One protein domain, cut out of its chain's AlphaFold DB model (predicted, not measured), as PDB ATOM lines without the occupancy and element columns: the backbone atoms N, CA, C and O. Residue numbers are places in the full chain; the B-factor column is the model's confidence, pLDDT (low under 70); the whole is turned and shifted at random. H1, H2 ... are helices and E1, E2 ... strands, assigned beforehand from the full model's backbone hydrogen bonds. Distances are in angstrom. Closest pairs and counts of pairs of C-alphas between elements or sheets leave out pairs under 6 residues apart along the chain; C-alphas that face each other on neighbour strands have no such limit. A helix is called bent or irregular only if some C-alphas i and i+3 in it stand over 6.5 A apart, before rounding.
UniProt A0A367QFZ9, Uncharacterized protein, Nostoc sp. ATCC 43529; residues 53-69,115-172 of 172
ATOM      1  N   PHE A  53     122.853 143.493 124.118       71.50
ATOM      2  CA  PHE A  53     121.426 143.579 124.381       71.50
ATOM      3  C   PHE A  53     120.660 143.632 123.061       71.50
ATOM      4  O   PHE A  53     121.026 144.356 122.137       71.50
ATOM      5  N   ILE A  54     119.584 142.861 122.976       75.44
ATOM      6  CA  ILE A  54     118.778 142.711 121.764       75.44
ATOM      7  C   ILE A  54     117.375 143.220 122.061       75.44
ATOM      8  O   ILE A  54     116.824 142.915 123.121       75.44
ATOM      9  N   LEU A  55     116.772 143.967 121.136       77.75
ATOM     10  CA  LEU A  55     115.358 144.302 121.249       77.75
ATOM     11  C   LEU A  55     114.506 143.033 121.146       77.75
ATOM     12  O   LEU A  55     114.561 142.289 120.166       77.75
ATOM     13  N   LEU A  56     113.661 142.801 122.148       75.81
ATOM     14  CA  LEU A  56     112.750 141.660 122.165       75.81
ATOM     15  C   LEU A  56     111.789 141.680 120.968       75.81
ATOM     16  O   LEU A  56     111.463 140.623 120.431       75.81
ATOM     17  N   GLY A  57     111.358 142.872 120.536       69.69
ATOM     18  CA  GLY A  57     110.513 143.041 119.352       69.69
ATOM     19  C   GLY A  57     111.135 142.426 118.098       69.69
ATOM     20  O   GLY A  57     110.457 141.689 117.384       69.69
ATOM     21  N   ASP A  58     112.439 142.621 117.899       77.38
ATOM     22  CA  ASP A  58     113.156 142.103 116.732       77.38
ATOM     23  C   ASP A  58     113.253 140.575 116.759       77.38
ATOM     24  O   ASP A  58     113.046 139.918 115.736       77.38
ATOM     25  N   ILE A  59     113.499 139.988 117.937       80.06
ATOM     26  CA  ILE A  59     113.486 138.528 118.118       80.06
ATOM     27  C   ILE A  59     112.099 137.970 117.787       80.06
ATOM     28  O   ILE A  59     111.991 136.972 117.074       80.06
ATOM     29  N   VAL A  60     111.030 138.606 118.273       76.56
ATOM     30  CA  VAL A  60     109.651 138.168 118.012       76.56
ATOM     31  C   VAL A  60     109.337 138.228 116.519       76.56
ATOM     32  O   VAL A  60     108.887 137.229 115.958       76.56
ATOM     33  N   SER A  61     109.637 139.346 115.852       76.44
ATOM     34  CA  SER A  61     109.443 139.479 114.404       76.44
ATOM     35  C   SER A  61     110.245 138.438 113.624       76.44
ATOM     36  O   SER A  61     109.729 137.813 112.694       76.44
ATOM     37  N   TYR A  62     111.492 138.184 114.019       83.44
ATOM     38  CA  TYR A  62     112.302 137.140 113.406       83.44
ATOM     39  C   TYR A  62     111.668 135.750 113.559       83.44
ATOM     40  O   TYR A  62     111.561 135.011 112.578       83.44
ATOM     41  N   LEU A  63     111.212 135.390 114.760       80.50
ATOM     42  CA  LEU A  63     110.568 134.101 115.022       80.50
ATOM     43  C   LEU A  63     109.301 133.914 114.178       80.50
ATOM     44  O   LEU A  63     109.107 132.848 113.587       80.50
ATOM     45  N   GLU A  64     108.468 134.947 114.066       74.44
ATOM     46  CA  GLU A  64     107.260 134.924 113.235       74.44
ATOM     47  C   GLU A  64     107.585 134.684 111.755       74.44
ATOM     48  O   GLU A  64     106.960 133.839 111.110       74.44
ATOM     49  N   HIS A  65     108.597 135.370 111.219       74.88
ATOM     50  CA  HIS A  65     108.927 135.305 109.796       74.88
ATOM     51  C   HIS A  65     109.805 134.111 109.399       74.88
ATOM     52  O   HIS A  65     109.675 133.613 108.279       74.88
ATOM     53  N   LYS A  66     110.719 133.665 110.269       78.31
ATOM     54  CA  LYS A  66     111.757 132.671 109.930       78.31
ATOM     55  C   LYS A  66     111.529 131.309 110.558       78.31
ATOM     56  O   LYS A  66     111.785 130.300 109.904       78.31
ATOM     57  N   LEU A  67     111.008 131.261 111.782       74.38
ATOM     58  CA  LEU A  67     110.596 129.996 112.394       74.38
ATOM     59  C   LEU A  67     109.158 129.615 111.986       74.38
ATOM     60  O   LEU A  67     108.789 128.439 112.028       74.38
ATOM     61  N   TYR A  68     108.371 130.591 111.513       65.88
ATOM     62  CA  TYR A  68     107.002 130.437 111.014       65.88
ATOM     63  C   TYR A  68     106.130 129.634 111.983       65.88
ATOM     64  O   TYR A  68     105.792 128.464 111.765       65.88
ATOM     65  N   ILE A  69     105.808 130.262 113.108       58.03
ATOM     66  CA  ILE A  69     104.959 129.694 114.151       58.03
ATOM     67  C   ILE A  69     103.491 129.794 113.681       58.03
ATOM     68  O   ILE A  69     102.869 130.843 113.799       58.03
ATOM     69  N   CYS A 115     111.930 146.818 125.118       65.69
ATOM     70  CA  CYS A 115     112.400 145.846 126.081       65.69
ATOM     71  C   CYS A 115     113.561 145.060 125.509       65.69
ATOM     72  O   CYS A 115     113.462 144.448 124.448       65.69
ATOM     73  N   ILE A 116     114.661 145.107 126.246       71.56
ATOM     74  CA  ILE A 116     115.918 144.483 125.872       71.56
ATOM     75  C   ILE A 116     116.069 143.145 126.582       71.56
ATOM     76  O   ILE A 116     115.667 143.003 127.739       71.56
ATOM     77  N   VAL A 117     116.677 142.190 125.892       73.31
ATOM     78  CA  VAL A 117     117.080 140.901 126.449       73.31
ATOM     79  C   VAL A 117     118.570 140.685 126.231       73.31
ATOM     80  O   VAL A 117     119.152 141.171 125.261       73.31
ATOM     81  N   THR A 118     119.194 139.971 127.156       77.81
ATOM     82  CA  THR A 118     120.565 139.468 127.014       77.81
ATOM     83  C   THR A 118     120.614 138.298 126.028       77.81
ATOM     84  O   THR A 118     119.586 137.720 125.669       77.81
ATOM     85  N   LEU A 119     121.818 137.908 125.605       78.75
ATOM     86  CA  LEU A 119     122.014 136.734 124.746       78.75
ATOM     87  C   LEU A 119     121.469 135.441 125.368       78.75
ATOM     88  O   LEU A 119     120.819 134.666 124.671       78.75
ATOM     89  N   ASP A 120     121.676 135.223 126.668       78.88
ATOM     90  CA  ASP A 120     121.173 134.026 127.359       78.88
ATOM     91  C   ASP A 120     119.638 133.982 127.350       78.88
ATOM     92  O   ASP A 120     119.024 132.948 127.078       78.88
ATOM     93  N   GLU A 121     119.008 135.132 127.576       80.06
ATOM     94  CA  GLU A 121     117.555 135.283 127.531       80.06
ATOM     95  C   GLU A 121     117.018 135.090 126.104       80.06
ATOM     96  O   GLU A 121     115.994 134.432 125.909       80.06
ATOM     97  N   ALA A 122     117.738 135.574 125.086       82.81
ATOM     98  CA  ALA A 122     117.418 135.317 123.686       82.81
ATOM     99  C   ALA A 122     117.501 133.818 123.347       82.81
ATOM    100  O   ALA A 122     116.568 133.276 122.754       82.81
ATOM    101  N   ILE A 123     118.559 133.119 123.775       85.62
ATOM    102  CA  ILE A 123     118.705 131.663 123.594       85.62
ATOM    103  C   ILE A 123     117.529 130.923 124.237       85.62
ATOM    104  O   ILE A 123     116.947 130.033 123.617       85.62
ATOM    105  N   MET A 124     117.126 131.314 125.448       83.62
ATOM    106  CA  MET A 124     115.962 130.723 126.110       83.62
ATOM    107  C   MET A 124     114.664 130.931 125.321       83.62
ATOM    108  O   MET A 124     113.860 130.002 125.206       83.62
ATOM    109  N   LEU A 125     114.455 132.119 124.751       83.56
ATOM    110  CA  LEU A 125     113.299 132.396 123.894       83.56
ATOM    111  C   LEU A 125     113.313 131.524 122.632       83.56
ATOM    112  O   LEU A 125     112.284 130.936 122.289       83.56
ATOM    113  N   PHE A 126     114.473 131.363 121.990       87.81
ATOM    114  CA  PHE A 126     114.632 130.457 120.851       87.81
ATOM    115  C   PHE A 126     114.360 128.995 121.228       87.81
ATOM    116  O   PHE A 126     113.616 128.327 120.510       87.81
ATOM    117  N   ASN A 127     114.840 128.519 122.382       86.88
ATOM    118  CA  ASN A 127     114.561 127.159 122.865       86.88
ATOM    119  C   ASN A 127     113.057 126.918 123.003       86.88
ATOM    120  O   ASN A 127     112.532 125.895 122.558       86.88
ATOM    121  N   HIS A 128     112.342 127.874 123.602       83.75
ATOM    122  CA  HIS A 128     110.890 127.806 123.727       83.75
ATOM    123  C   HIS A 128     110.200 127.767 122.365       83.75
ATOM    124  O   HIS A 128     109.287 126.965 122.168       83.75
ATOM    125  N   ALA A 129     110.638 128.604 121.428       82.81
ATOM    126  CA  ALA A 129     110.057 128.681 120.100       82.81
ATOM    127  C   ALA A 129     110.301 127.401 119.282       82.81
ATOM    128  O   ALA A 129     109.378 126.907 118.637       82.81
ATOM    129  N   ILE A 130     111.502 126.819 119.353       86.31
ATOM    130  CA  ILE A 130     111.860 125.549 118.698       86.31
ATOM    131  C   ILE A 130     111.031 124.403 119.266       86.31
ATOM    132  O   ILE A 130     110.386 123.672 118.517       86.31
ATOM    133  N   ARG A 131     110.989 124.279 120.596       83.62
ATOM    134  CA  ARG A 131     110.175 123.271 121.281       83.62
ATOM    135  C   ARG A 131     108.711 123.364 120.868       83.62
ATOM    136  O   ARG A 131     108.068 122.346 120.629       83.62
ATOM    137  N   PHE A 132     108.204 124.590 120.778       78.31
ATOM    138  CA  PHE A 132     106.852 124.855 120.319       78.31
ATOM    139  C   PHE A 132     106.669 124.441 118.848       78.31
ATOM    140  O   PHE A 132     105.702 123.764 118.512       78.31
ATOM    141  N   LYS A 133     107.595 124.830 117.964       80.25
ATOM    142  CA  LYS A 133     107.557 124.525 116.525       80.25
ATOM    143  C   LYS A 133     107.530 123.022 116.245       80.25
ATOM    144  O   LYS A 133     106.858 122.597 115.310       80.25
ATOM    145  N   LEU A 134     108.240 122.248 117.060       80.81
ATOM    146  CA  LEU A 134     108.299 120.790 116.982       80.81
ATOM    147  C   LEU A 134     107.132 120.081 117.689       80.81
ATOM    148  O   LEU A 134     107.094 118.857 117.691       80.81
ATOM    149  N   ASP A 135     106.200 120.829 118.288       74.94
ATOM    150  CA  ASP A 135     105.073 120.309 119.076       74.94
ATOM    151  C   ASP A 135     105.497 119.394 120.247       74.94
ATOM    152  O   ASP A 135     104.747 118.538 120.708       74.94
ATOM    153  N   LEU A 136     106.698 119.611 120.802       70.06
ATOM    154  CA  LEU A 136     107.274 118.801 121.894       70.06
ATOM    155  C   LEU A 136     106.766 119.222 123.293       70.06
ATOM    156  O   LEU A 136     107.426 119.016 124.319       70.06
ATOM    157  N   GLY A 137     105.580 119.846 123.327       63.97
ATOM    158  CA  GLY A 137     104.758 120.215 124.487       63.97
ATOM    159  C   GLY A 137     105.466 120.246 125.844       63.97
ATOM    160  O   GLY A 137     106.410 121.002 126.045       63.97
ATOM    161  N   LYS A 138     104.994 119.444 126.806       62.59
ATOM    162  CA  LYS A 138     105.678 119.157 128.082       62.59
ATOM    163  C   LYS A 138     106.161 117.707 128.110       62.59
ATOM    164  O   LYS A 138     105.828 116.975 129.040       62.59
ATOM    165  N   GLU A 139     106.871 117.275 127.069       67.75
ATOM    166  CA  GLU A 139     107.374 115.904 127.039       67.75
ATOM    167  C   GLU A 139     108.270 115.609 128.258       67.75
ATOM    168  O   GLU A 139     109.160 116.406 128.582       67.75
ATOM    169  N   PRO A 140     108.008 114.509 128.987       57.75
ATOM    170  CA  PRO A 140     108.799 114.133 130.149       57.75
ATOM    171  C   PRO A 140     110.202 113.696 129.712       57.75
ATOM    172  O   PRO A 140     110.347 112.851 128.836       57.75
ATOM    173  N   GLY A 141     111.230 114.256 130.354       70.19
ATOM    174  CA  GLY A 141     112.637 113.958 130.056       70.19
ATOM    175  C   GLY A 141     113.292 114.879 129.025       70.19
ATOM    176  O   GLY A 141     114.453 114.657 128.707       70.19
ATOM    177  N   LEU A 142     112.576 115.900 128.539       74.75
ATOM    178  CA  LEU A 142     113.083 116.868 127.568       74.75
ATOM    179  C   LEU A 142     113.224 118.258 128.209       74.75
ATOM    180  O   LEU A 142     112.229 118.927 128.533       74.75
ATOM    181  N   GLU A 143     114.465 118.684 128.417       82.94
ATOM    182  CA  GLU A 143     114.793 119.980 129.007       82.94
ATOM    183  C   GLU A 143     114.906 121.062 127.925       82.94
ATOM    184  O   GLU A 143     115.184 120.801 126.760       82.94
ATOM    185  N   LEU A 144     114.677 122.330 128.287       79.88
ATOM    186  CA  LEU A 144     114.837 123.433 127.322       79.88
ATOM    187  C   LEU A 144     116.288 123.585 126.856       79.88
ATOM    188  O   LEU A 144     116.534 124.032 125.739       79.88
ATOM    189  N   THR A 145     117.228 123.208 127.714       83.94
ATOM    190  CA  THR A 145     118.668 123.198 127.460       83.94
ATOM    191  C   THR A 145     119.061 122.242 126.336       83.94
ATOM    192  O   THR A 145     120.064 122.501 125.671       83.94
ATOM    193  N   ASP A 146     118.247 121.221 126.042       84.44
ATOM    194  CA  ASP A 146     118.469 120.285 124.930       84.44
ATOM    195  C   ASP A 146     118.426 120.979 123.559       84.44
ATOM    196  O   ASP A 146     118.953 120.463 122.573       84.44
ATOM    197  N   PHE A 147     117.826 122.172 123.484       86.62
ATOM    198  CA  PHE A 147     117.733 122.969 122.261       86.62
ATOM    199  C   PHE A 147     118.813 124.049 122.143       86.62
ATOM    200  O   PHE A 147     118.882 124.702 121.102       86.62
ATOM    201  N   ASN A 148     119.667 124.233 123.160       86.69
ATOM    202  CA  ASN A 148     120.622 125.346 123.221       86.69
ATOM    203  C   ASN A 148     121.490 125.446 121.965       86.69
ATOM    204  O   ASN A 148     121.665 126.537 121.425       86.69
ATOM    205  N   GLU A 149     122.018 124.321 121.484       85.25
ATOM    206  CA  GLU A 149     122.883 124.314 120.301       85.25
ATOM    207  C   GLU A 149     122.136 124.757 119.041       85.25
ATOM    208  O   GLU A 149     122.650 125.534 118.245       85.25
ATOM    209  N   ILE A 150     120.874 124.358 118.891       88.06
ATOM    210  CA  ILE A 150     120.062 124.776 117.747       88.06
ATOM    211  C   ILE A 150     119.687 126.250 117.871       88.06
ATOM    212  O   ILE A 150     119.750 126.994 116.894       88.06
ATOM    213  N   SER A 151     119.350 126.704 119.076       88.50
ATOM    214  CA  SER A 151     119.035 128.106 119.346       88.50
ATOM    215  C   SER A 151     120.192 129.043 119.034       88.50
ATOM    216  O   SER A 151     119.955 130.128 118.511       88.50
ATOM    217  N   LYS A 152     121.440 128.623 119.271       86.00
ATOM    218  CA  LYS A 152     122.623 129.398 118.867       86.00
ATOM    219  C   LYS A 152     122.691 129.601 117.354       86.00
ATOM    220  O   LYS A 152     123.052 130.687 116.923       86.00
ATOM    221  N   ILE A 153     122.289 128.615 116.552       87.44
ATOM    222  CA  ILE A 153     122.243 128.744 115.084       87.44
ATOM    223  C   ILE A 153     121.184 129.761 114.670       87.44
ATOM    224  O   ILE A 153     121.442 130.620 113.832       87.44
ATOM    225  N   PHE A 154     119.994 129.700 115.273       87.75
ATOM    226  CA  PHE A 154     118.955 130.691 114.995       87.75
ATOM    227  C   PHE A 154     119.366 132.092 115.432       87.75
ATOM    228  O   PHE A 154     119.039 133.046 114.731       87.75
ATOM    229  N   LEU A 155     120.086 132.211 116.547       86.25
ATOM    230  CA  LEU A 155     120.624 133.474 117.031       86.25
ATOM    231  C   LEU A 155     121.736 134.009 116.117       86.25
ATOM    232  O   LEU A 155     121.754 135.200 115.836       86.25
ATOM    233  N   ALA A 156     122.611 133.146 115.600       83.25
ATOM    234  CA  ALA A 156     123.631 133.519 114.623       83.25
ATOM    235  C   ALA A 156     123.013 133.973 113.294       83.25
ATOM    236  O   ALA A 156     123.383 135.018 112.764       83.25
ATOM    237  N   HIS A 157     121.999 133.256 112.802       86.06
ATOM    238  CA  HIS A 157     121.256 133.674 111.616       86.06
ATOM    239  C   HIS A 157     120.503 134.992 111.863       86.06
ATOM    240  O   HIS A 157     120.514 135.890 111.029       86.06
ATOM    241  N   PHE A 158     119.882 135.160 113.032       84.88
ATOM    242  CA  PHE A 158     119.290 136.436 113.432       84.88
ATOM    243  C   PHE A 158     120.328 137.570 113.413       84.88
ATOM    244  O   PHE A 158     120.069 138.640 112.859       84.88
ATOM    245  N   TRP A 159     121.524 137.316 113.947       80.25
ATOM    246  CA  TRP A 159     122.623 138.274 113.965       80.25
ATOM    247  C   TRP A 159     123.102 138.640 112.562       80.25
ATOM    248  O   TRP A 159     123.279 139.818 112.257       80.25
ATOM    249  N   SER A 160     123.277 137.658 111.678       78.31
ATOM    250  CA  SER A 160     123.714 137.901 110.299       78.31
ATOM    251  C   SER A 160     122.679 138.709 109.508       78.31
ATOM    252  O   SER A 160     123.042 139.546 108.675       78.31
ATOM    253  N   MET A 161     121.395 138.544 109.835       74.38
ATOM    254  CA  MET A 161     120.292 139.309 109.260       74.38
ATOM    255  C   MET A 161     120.150 140.727 109.823       74.38
ATOM    256  O   MET A 161     119.425 141.526 109.227       74.38
ATOM    257  N   SER A 162     120.836 141.083 110.912       69.00
ATOM    258  CA  SER A 162     120.659 142.392 111.560       69.00
ATOM    259  C   SER A 162     120.924 143.575 110.624       69.00
ATOM    260  O   SER A 162     120.160 144.541 110.603       69.00
ATOM    261  N   LYS A 163     121.918 143.434 109.737       58.84
ATOM    262  CA  LYS A 163     122.258 144.412 108.688       58.84
ATOM    263  C   LYS A 163     121.219 144.516 107.569       58.84
ATOM    264  O   LYS A 163     121.202 145.508 106.850       58.84
ATOM    265  N   GLN A 164     120.392 143.487 107.383       57.84
ATOM    266  CA  GLN A 164     119.385 143.416 106.318       57.84
ATOM    267  C   GLN A 164     117.983 143.785 106.813       57.84
ATOM    268  O   GLN A 164     117.177 144.292 106.037       57.84
ATOM    269  N   MET A 165     117.683 143.513 108.086       55.41
ATOM    270  CA  MET A 165     116.349 143.674 108.673       55.41
ATOM    271  C   MET A 165     116.212 144.891 109.599       55.41
ATOM    272  O   MET A 165     115.163 145.044 110.214       55.41
ATOM    273  N   ASN A 166     117.223 145.769 109.673       55.94
ATOM    274  CA  ASN A 166     117.278 146.897 110.619       55.94
ATOM    275  C   ASN A 166     117.075 146.456 112.082       55.94
ATOM    276  O   ASN A 166     116.407 147.144 112.848       55.94
ATOM    277  N   VAL A 167     117.631 145.302 112.458       60.31
ATOM    278  CA  VAL A 167     117.603 144.834 113.852       60.31
ATOM    279  C   VAL A 167     118.544 145.704 114.672       60.31
ATOM    280  O   VAL A 167     119.691 145.920 114.268       60.31
ATOM    281  N   LEU A 168     118.085 146.170 115.832       61.56
ATOM    282  CA  LEU A 168     118.899 146.981 116.728       61.56
ATOM    283  C   LEU A 168     119.598 146.090 117.763       61.56
ATOM    284  O   LEU A 168     118.965 145.451 118.607       61.56
ATOM    285  N   LEU A 169     120.928 146.091 117.716       61.31
ATOM    286  CA  LEU A 169     121.795 145.453 118.700       61.31
ATOM    287  C   LEU A 169     122.445 146.567 119.523       61.31
ATOM    288  O   LEU A 169     123.098 147.457 118.985       61.31
ATOM    289  N   LEU A 170     122.205 146.562 120.829       56.19
ATOM    290  CA  LEU A 170     122.717 147.567 121.752       56.19
ATOM    291  C   LEU A 170     123.976 147.006 122.423       56.19
ATOM    292  O   LEU A 170     123.885 146.004 123.133       56.19
ATOM    293  N   GLY A 171     125.126 147.655 122.211       53.66
ATOM    294  CA  GLY A 171     126.404 147.280 122.838       53.66
ATOM    295  C   GLY A 171     127.543 146.875 121.892       53.66
ATOM    296  O   GLY A 171     128.433 146.148 122.332       53.66
ATOM    297  N   GLU A 172     127.530 147.317 120.630       48.22
ATOM    298  CA  GLU A 172     128.722 147.299 119.753       48.22
ATOM    299  C   GLU A 172     129.586 148.558 119.913       48.22
ATOM    300  O   GLU A 172     129.011 149.663 120.072       48.22
TER     301      GLU A 172
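Overview. This is residues 53 to 69 and 115 to 172 of the 172 residues of an uncharacterized protein of Nostoc sp. ATCC 43529 (UniProt A0A367QFZ9). Helices H1 and H2 run side by side from a small two-stranded antiparallel sheet, E1 and E2, and long H3 crosses H2. After H3, residues 169 to 170 pair with E1. The 75 printed residues, mostly helix, run E1, H1, E2, H2, H3. The whole is compact, radius of gyration of the C-alphas 12.4 A, spanning 39 by 22 by 20 A.

Along the chain. E1, residues 53 to 55, begins at C-alpha 53 (121.426, 143.579, 124.381); E2 is residues 116 to 118; each is 6.9 A long. H1, residues 56 to 67, is 15.4 A long; H2, residues 119 to 133, 20.6 A. H3, residues 144 to 165, 27.6 A, ends at C-alpha 165 (116.349, 143.674, 108.673); it is irregular, C-alphas 146 and 149 being 7.6 A apart.

Arrangement. E1 and E2 are antiparallel; N 54 and O 117 are 2.9 A apart. H2 touches H1, closest C-alphas Leu 63 and Ala 129, 7.4 A. H2 touches H3 about perpendicular, 73 degrees, closest C-alphas Phe 126 and Ser 151, 5.2 A. Every O i to N i+4 pair is within hydrogen-bond range in H1 and H2; in H3, 12 of 18.

Size, cuts and confidence. Residues 70 to 114 are not printed, a gap of 21.4 A between C-alphas 69 and 115. Of the links printed whole, none is long. The pLDDT is under 70 in 19 residues, among them 162 to 172.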